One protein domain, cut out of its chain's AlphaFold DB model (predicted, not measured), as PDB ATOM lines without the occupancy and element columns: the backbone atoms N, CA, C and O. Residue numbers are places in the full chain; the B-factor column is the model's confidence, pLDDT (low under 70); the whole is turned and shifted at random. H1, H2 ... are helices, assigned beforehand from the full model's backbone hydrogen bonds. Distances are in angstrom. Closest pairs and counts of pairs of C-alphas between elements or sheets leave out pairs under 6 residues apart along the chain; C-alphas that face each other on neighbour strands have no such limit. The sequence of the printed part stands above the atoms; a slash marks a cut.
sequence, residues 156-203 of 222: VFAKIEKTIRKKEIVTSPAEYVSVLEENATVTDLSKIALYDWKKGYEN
ATOM      1  N   VAL A 156      22.661   0.201  29.977       80.88
ATOM      2  CA  VAL A 156      23.317   0.681  28.749       80.88
ATOM      3  C   VAL A 156      22.583   0.167  27.507       80.88
ATOM      4  O   VAL A 156      22.053   0.964  26.737       80.88
ATOM      5  N   PHE A 157      22.378  -1.148  27.397       79.38
ATOM      6  CA  PHE A 157      21.633  -1.741  26.277       79.38
ATOM      7  C   PHE A 157      20.173  -1.289  26.197       79.38
ATOM      8  O   PHE A 157      19.668  -1.032  25.111       79.38
ATOM      9  N   ALA A 158      19.490  -1.136  27.333       82.62
ATOM     10  CA  ALA A 158      18.099  -0.680  27.346       82.62
ATOM     11  C   ALA A 158      17.960   0.801  26.947       82.62
ATOM     12  O   ALA A 158      16.929   1.199  26.406       82.62
ATOM     13  N   LYS A 159      18.969   1.632  27.240       83.62
ATOM     14  CA  LYS A 159      19.044   3.020  26.770       83.62
ATOM     15  C   LYS A 159      19.298   3.046  25.267       83.62
ATOM     16  O   LYS A 159      18.497   3.647  24.560       83.62
ATOM     17  N   ILE A 160      20.306   2.309  24.797       87.25
ATOM     18  CA  ILE A 160      20.635   2.161  23.372       87.25
ATOM     19  C   ILE A 160      19.406   1.699  22.581       87.25
ATOM     20  O   ILE A 160      19.010   2.358  21.625       87.25
ATOM     21  N   GLU A 161      18.732   0.632  23.016       86.81
ATOM     22  CA  GLU A 161      17.548   0.097  22.335       86.81
ATOM     23  C   GLU A 161      16.407   1.122  22.270       86.81
ATOM     24  O   GLU A 161      15.741   1.249  21.244       86.81
ATOM     25  N   LYS A 162      16.182   1.898  23.339       86.19
ATOM     26  CA  LYS A 162      15.186   2.979  23.326       86.19
ATOM     27  C   LYS A 162      15.547   4.087  22.348       86.19
ATOM     28  O   LYS A 162      14.640   4.640  21.733       86.19
ATOM     29  N   THR A 163      16.824   4.436  22.241       86.19
ATOM     30  CA  THR A 163      17.301   5.450  21.295       86.19
ATOM     31  C   THR A 163      17.151   4.949  19.861       86.19
ATOM     32  O   THR A 163      16.605   5.668  19.032       86.19
ATOM     33  N   ILE A 164      17.516   3.691  19.592       87.06
ATOM     34  CA  ILE A 164      17.367   3.060  18.272       87.06
ATOM     35  C   ILE A 164      15.891   2.953  17.880       87.06
ATOM     36  O   ILE A 164      15.535   3.364  16.789       87.06
ATOM     37  N   ARG A 165      15.000   2.501  18.775       85.69
ATOM     38  CA  ARG A 165      13.551   2.396  18.493       85.69
ATOM     39  C   ARG A 165      12.873   3.733  18.174       85.69
ATOM     40  O   ARG A 165      11.773   3.721  17.634       85.69
ATOM     41  N   LYS A 166      13.463   4.866  18.570       86.56
ATOM     42  CA  LYS A 166      12.961   6.204  18.215       86.56
ATOM     43  C   LYS A 166      13.392   6.641  16.815       86.56
ATOM     44  O   LYS A 166      12.758   7.532  16.265       86.56
ATOM     45  N   LYS A 167      14.466   6.062  16.271       83.75
ATOM     46  CA  LYS A 167      14.906   6.306  14.899       83.75
ATOM     47  C   LYS A 167      14.097   5.383  13.984       83.75
ATOM     48  O   LYS A 167      14.161   4.168  14.132       83.75
ATOM     49  N   GLU A 168      13.301   5.953  13.082       77.69
ATOM     50  CA  GLU A 168      12.453   5.165  12.169       77.69
ATOM     51  C   GLU A 168      13.279   4.410  11.122       77.69
ATOM     52  O   GLU A 168      12.950   3.282  10.763       77.69
ATOM     53  N   ILE A 169      14.380   5.013  10.668       84.56
ATOM     54  CA  ILE A 169      15.313   4.439   9.701       84.56
ATOM     55  C   ILE A 169      16.724   4.738  10.201       84.56
ATOM     56  O   ILE A 169      17.019   5.869  10.582       84.56
ATOM     57  N   VAL A 170      17.586   3.721  10.209       78.00
ATOM     58  CA  VAL A 170      19.030   3.898  10.403       78.00
ATOM     59  C   VAL A 170      19.686   3.684   9.050       78.00
ATOM     60  O   VAL A 170      19.645   2.574   8.517       78.00
ATOM     61  N   THR A 171      20.223   4.752   8.468       74.44
ATOM     62  CA  THR A 171      20.659   4.760   7.063       74.44
ATOM     63  C   THR A 171      22.128   4.366   6.919       74.44
ATOM     64  O   THR A 171      22.516   3.823   5.886       74.44
ATOM     65  N   SER A 172      22.946   4.589   7.955       85.81
ATOM     66  CA  SER A 172      24.389   4.333   7.915       85.81
ATOM     67  C   SER A 172      24.926   3.581   9.151       85.81
ATOM     68  O   SER A 172      24.444   3.784  10.267       85.81
ATOM     69  N   PRO A 173      25.978   2.746   9.009       85.75
ATOM     70  CA  PRO A 173      26.651   2.108  10.146       85.75
ATOM     71  C   PRO A 173      27.232   3.097  11.172       85.75
ATOM     72  O   PRO A 173      27.293   2.786  12.360       85.75
ATOM     73  N   ALA A 174      27.617   4.301  10.736       86.94
ATOM     74  CA  ALA A 174      28.160   5.349  11.604       86.94
ATOM     75  C   ALA A 174      27.140   5.848  12.649       86.94
ATOM     76  O   ALA A 174      27.496   6.201  13.776       86.94
ATOM     77  N   GLU A 175      25.846   5.812  12.325       86.12
ATOM     78  CA  GLU A 175      24.781   6.165  13.269       86.12
ATOM     79  C   GLU A 175      24.640   5.165  14.418       86.12
ATOM     80  O   GLU A 175      24.196   5.541  15.503       86.12
ATOM     81  N   TYR A 176      25.011   3.898  14.209       86.06
ATOM     82  CA  TYR A 176      25.069   2.935  15.304       86.06
ATOM     83  C   TYR A 176      26.239   3.242  16.228       86.06
ATOM     84  O   TYR A 176      26.054   3.247  17.442       86.06
ATOM     85  N   VAL A 177      27.413   3.543  15.667       87.56
ATOM     86  CA  VAL A 177      28.617   3.866  16.448       87.56
ATOM     87  C   VAL A 177      28.369   5.082  17.340       87.56
ATOM     88  O   VAL A 177      28.582   4.987  18.543       87.56
ATOM     89  N   SER A 178      27.788   6.159  16.804       88.00
ATOM     90  CA  SER A 178      27.442   7.353  17.599       88.00
ATOM     91  C   SER A 178      26.461   7.062  18.744       88.00
ATOM     92  O   SER A 178      26.688   7.478  19.878       88.00
ATOM     93  N   VAL A 179      25.398   6.283  18.504       87.62
ATOM     94  CA  VAL A 179      24.446   5.902  19.571       87.62
ATOM     95  C   VAL A 179      25.115   5.037  20.646       87.62
ATOM     96  O   VAL A 179      24.756   5.121  21.826       87.62
ATOM     97  N   LEU A 180      26.068   4.189  20.254       87.94
ATOM     98  CA  LEU A 180      26.847   3.382  21.188       87.94
ATOM     99  C   LEU A 180      27.803   4.255  22.010       87.94
ATOM    100  O   LEU A 180      27.826   4.097  23.227       87.94
ATOM    101  N   GLU A 181      28.512   5.197  21.385       88.38
ATOM    102  CA  GLU A 181      29.434   6.139  22.041       88.38
ATOM    103  C   GLU A 181      28.735   7.053  23.056       88.38
ATOM    104  O   GLU A 181      29.265   7.302  24.137       88.38
ATOM    105  N   GLU A 182      27.510   7.501  22.770       87.56
ATOM    106  CA  GLU A 182      26.715   8.307  23.710       87.56
ATOM    107  C   GLU A 182      26.385   7.564  25.015       87.56
ATOM    108  O   GLU A 182      26.200   8.175  26.070       87.56
ATOM    109  N   ASN A 183      26.244   6.237  24.948       84.12
ATOM    110  CA  ASN A 183      25.734   5.424  26.054       84.12
ATOM    111  C   ASN A 183      26.797   4.521  26.691       84.12
ATOM    112  O   ASN A 183      26.551   3.985  27.777       84.12
ATOM    113  N   ALA A 184      27.938   4.325  26.032       82.62
ATOM    114  CA  ALA A 184      28.989   3.404  26.431       82.62
ATOM    115  C   ALA A 184      30.363   3.865  25.932       82.62
ATOM    116  O   ALA A 184      30.495   4.578  24.945       82.62
ATOM    117  N   THR A 185      31.417   3.378  26.581       84.00
ATOM    118  CA  THR A 185      32.777   3.489  26.049       84.00
ATOM    119  C   THR A 185      32.954   2.507  24.898       84.00
ATOM    120  O   THR A 185      33.004   1.295  25.124       84.00
ATOM    121  N   VAL A 186      33.052   3.027  23.676       85.81
ATOM    122  CA  VAL A 186      33.361   2.244  22.477       85.81
ATOM    123  C   VAL A 186      34.870   2.260  22.259       85.81
ATOM    124  O   VAL A 186      35.504   3.311  22.225       85.81
ATOM    125  N   THR A 187      35.460   1.075  22.147       85.38
ATOM    126  CA  THR A 187      36.872   0.903  21.801       85.38
ATOM    127  C   THR A 187      36.970   0.245  20.441       85.38
ATOM    128  O   THR A 187      36.519  -0.891  20.280       85.38
ATOM    129  N   ASP A 188      37.582   0.943  19.485       85.75
ATOM    130  CA  ASP A 188      37.822   0.386  18.157       85.75
ATOM    131  C   ASP A 188      38.749  -0.819  18.234       85.75
ATOM    132  O   ASP A 188      39.795  -0.793  18.891       85.75
ATOM    133  N   LEU A 189      38.394  -1.856  17.481       82.44
ATOM    134  CA  LEU A 189      39.187  -3.074  17.388       82.44
ATOM    135  C   LEU A 189      40.599  -2.798  16.839       82.44
ATOM    136  O   LEU A 189      41.543  -3.477  17.221       82.44
ATOM    137  N   SER A 190      40.751  -1.776  15.989       83.31
ATOM    138  CA  SER A 190      42.031  -1.344  15.413       83.31
ATOM    139  C   SER A 190      42.992  -0.728  16.434       83.31
ATOM    140  O   SER A 190      44.200  -0.747  16.218       83.31
ATOM    141  N   LYS A 191      42.478  -0.191  17.548       83.69
ATOM    142  CA  LYS A 191      43.282   0.417  18.623       83.69
ATOM    143  C   LYS A 191      43.753  -0.611  19.655       83.69
ATOM    144  O   LYS A 191      44.615  -0.307  20.474       83.69
ATOM    145  N   ILE A 192      43.178  -1.811  19.640       85.06
ATOM    146  CA  ILE A 192      43.524  -2.896  20.554       85.06
ATOM    147  C   ILE A 192      44.518  -3.812  19.844       85.06
ATOM    148  O   ILE A 192      44.284  -4.239  18.717       85.06
ATOM    149  N   ALA A 193      45.617  -4.156  20.518       82.00
ATOM    150  CA  ALA A 193      46.522  -5.189  20.034       82.00
ATOM    151  C   ALA A 193      45.790  -6.543  20.020       82.00
ATOM    152  O   ALA A 193      45.639  -7.204  21.049       82.00
ATOM    153  N   LEU A 194      45.286  -6.937  18.851       77.94
ATOM    154  CA  LEU A 194      44.705  -8.253  18.624       77.94
ATOM    155  C   LEU A 194      45.837  -9.251  18.402       77.94
ATOM    156  O   LEU A 194      46.455  -9.292  17.340       77.94
ATOM    157  N   TYR A 195      46.105 -10.065  19.415       78.06
ATOM    158  CA  TYR A 195      47.052 -11.163  19.287       78.06
ATOM    159  C   TYR A 195      46.379 -12.345  18.585       78.06
ATOM    160  O   TYR A 195      45.356 -12.860  19.042       78.06
ATOM    161  N   ASP A 196      46.961 -12.779  17.469       81.06
ATOM    162  CA  ASP A 196      46.512 -13.965  16.748       81.06
ATOM    163  C   ASP A 196      46.933 -15.218  17.521       81.06
ATOM    164  O   ASP A 196      48.085 -15.649  17.478       81.06
ATOM    165  N   TRP A 197      45.994 -15.805  18.259       77.12
ATOM    166  CA  TRP A 197      46.247 -17.013  19.041       77.12
ATOM    167  C   TRP A 197      46.637 -18.217  18.168       77.12
ATOM    168  O   TRP A 197      47.294 -19.125  18.678       77.12
ATOM    169  N   LYS A 198      46.283 -18.223  16.871       76.69
ATOM    170  CA  LYS A 198      46.717 -19.267  15.933       76.69
ATOM    171  C   LYS A 198      48.203 -19.126  15.613       76.69
ATOM    172  O   LYS A 198      48.931 -20.103  15.651       76.69
ATOM    173  N   LYS A 199      48.695 -17.908  15.404       77.19
ATOM    174  CA  LYS A 199      50.145 -17.684  15.264       77.19
ATOM    175  C   LYS A 199      50.886 -17.815  16.593       77.19
ATOM    176  O   LYS A 199      52.034 -18.237  16.637       77.19
ATOM    177  N   GLY A 200      50.218 -17.504  17.703       77.56
ATOM    178  CA  GLY A 200      50.797 -17.591  19.042       77.56
ATOM    179  C   GLY A 200      51.233 -19.002  19.448       77.56
ATOM    180  O   GLY A 200      52.186 -19.134  20.215       77.56
ATOM    181  N   TYR A 201      50.584 -20.057  18.934       78.12
ATOM    182  CA  TYR A 201      50.964 -21.432  19.272       78.12
ATOM    183  C   TYR A 201      52.154 -21.957  18.460       78.12
ATOM    184  O   TYR A 201      52.761 -22.929  18.901       78.12
ATOM    185  N   GLU A 202      52.524 -21.339  17.333       76.56
ATOM    186  CA  GLU A 202      53.642 -21.794  16.483       76.56
ATOM    187  C   GLU A 202      54.981 -21.798  17.241       76.56
ATOM    188  O   GLU A 202      55.820 -22.668  17.033       76.56
ATOM    189  N   ASN A 203      55.149 -20.875  18.194       74.50
ATOM    190  CA  ASN A 203      56.337 -20.800  19.052       74.50
ATOM    191  C   ASN A 203      56.309 -21.788  20.232       74.50
ATOM    192  O   ASN A 203      57.317 -21.975  20.910       74.50
TER     193      ASN A 203
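This is residues 156 to 203 of the 222 residues of an uncharacterized protein of Eumeta variegata (UniProt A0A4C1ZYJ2). Two helices of equal residue count, H1 and H2, make a V: the first residue of H1 meets the last residue of H2 at the narrow end, and a loop joins their other ends across the open side. From the narrow end a long tail leads away from the V, and residues 189 to 203, of which 197 to 200 belong to the small helix H3, stick out free. The printed part has 48 residues with three named helices, in the order H1, H2, H3, and no named strand; its class is all helix. The whole is extended, with a radius of gyration of the C-alphas of 16.2 A, and the C-alphas span 51 by 22 by 15 A, the tail making the length.

Start with the two longest helices, 11 residues each. Find C-alpha 156 at (23.317, 0.681, 28.749); from there H1, residues 156 to 166, runs 15.8 A from first to last C-alpha. Then look for C-alpha 173 at (26.651, 2.108, 10.146), where H2 begins; H2, residues 173 to 183, covers 16.3 A and ends with C-alpha 183 at (25.734, 5.424, 26.054). Farther along, H3, residues 197 to 200, is a short helix of 4.6 A, ending with C-alpha 200 at (50.797, -17.591, 19.042).

Compare H1 with H2 first: they touch, with 7 pairs of C-alphas within 8 A. Their closest C-alphas are those of Val 156 and Asn 183, 6.0 A apart. Their lines stand at a steep tilt of 50 degrees, and they run opposite ways, with 10.7 A from centre to centre. Moving outward, you find H3 apart from H1 and apart from H2. In the backbone of H1 every O i to N i+4 pair is within hydrogen-bond range; in H2 6 of 7 are, and H3 is too short for such a pair, but its one O i to N i+3 pair is within range.

Look at Glu 168 and Asn 203 for the two C-alphas farthest apart, 51.5 A. The printed residues run from 156 to 203 without a gap. The link from H1 to H2, 6 residues, is short, and residues 165 to 174 stand free there, of which 165 and 166 belong to H1 and 173 and 174 to H2. The link from H2 to H3 is long: residues 184 to 196 are 13 residues with no named element. In the B-factor column the mean pLDDT of the printed part of this model is 83.1, and no printed residue is under 70.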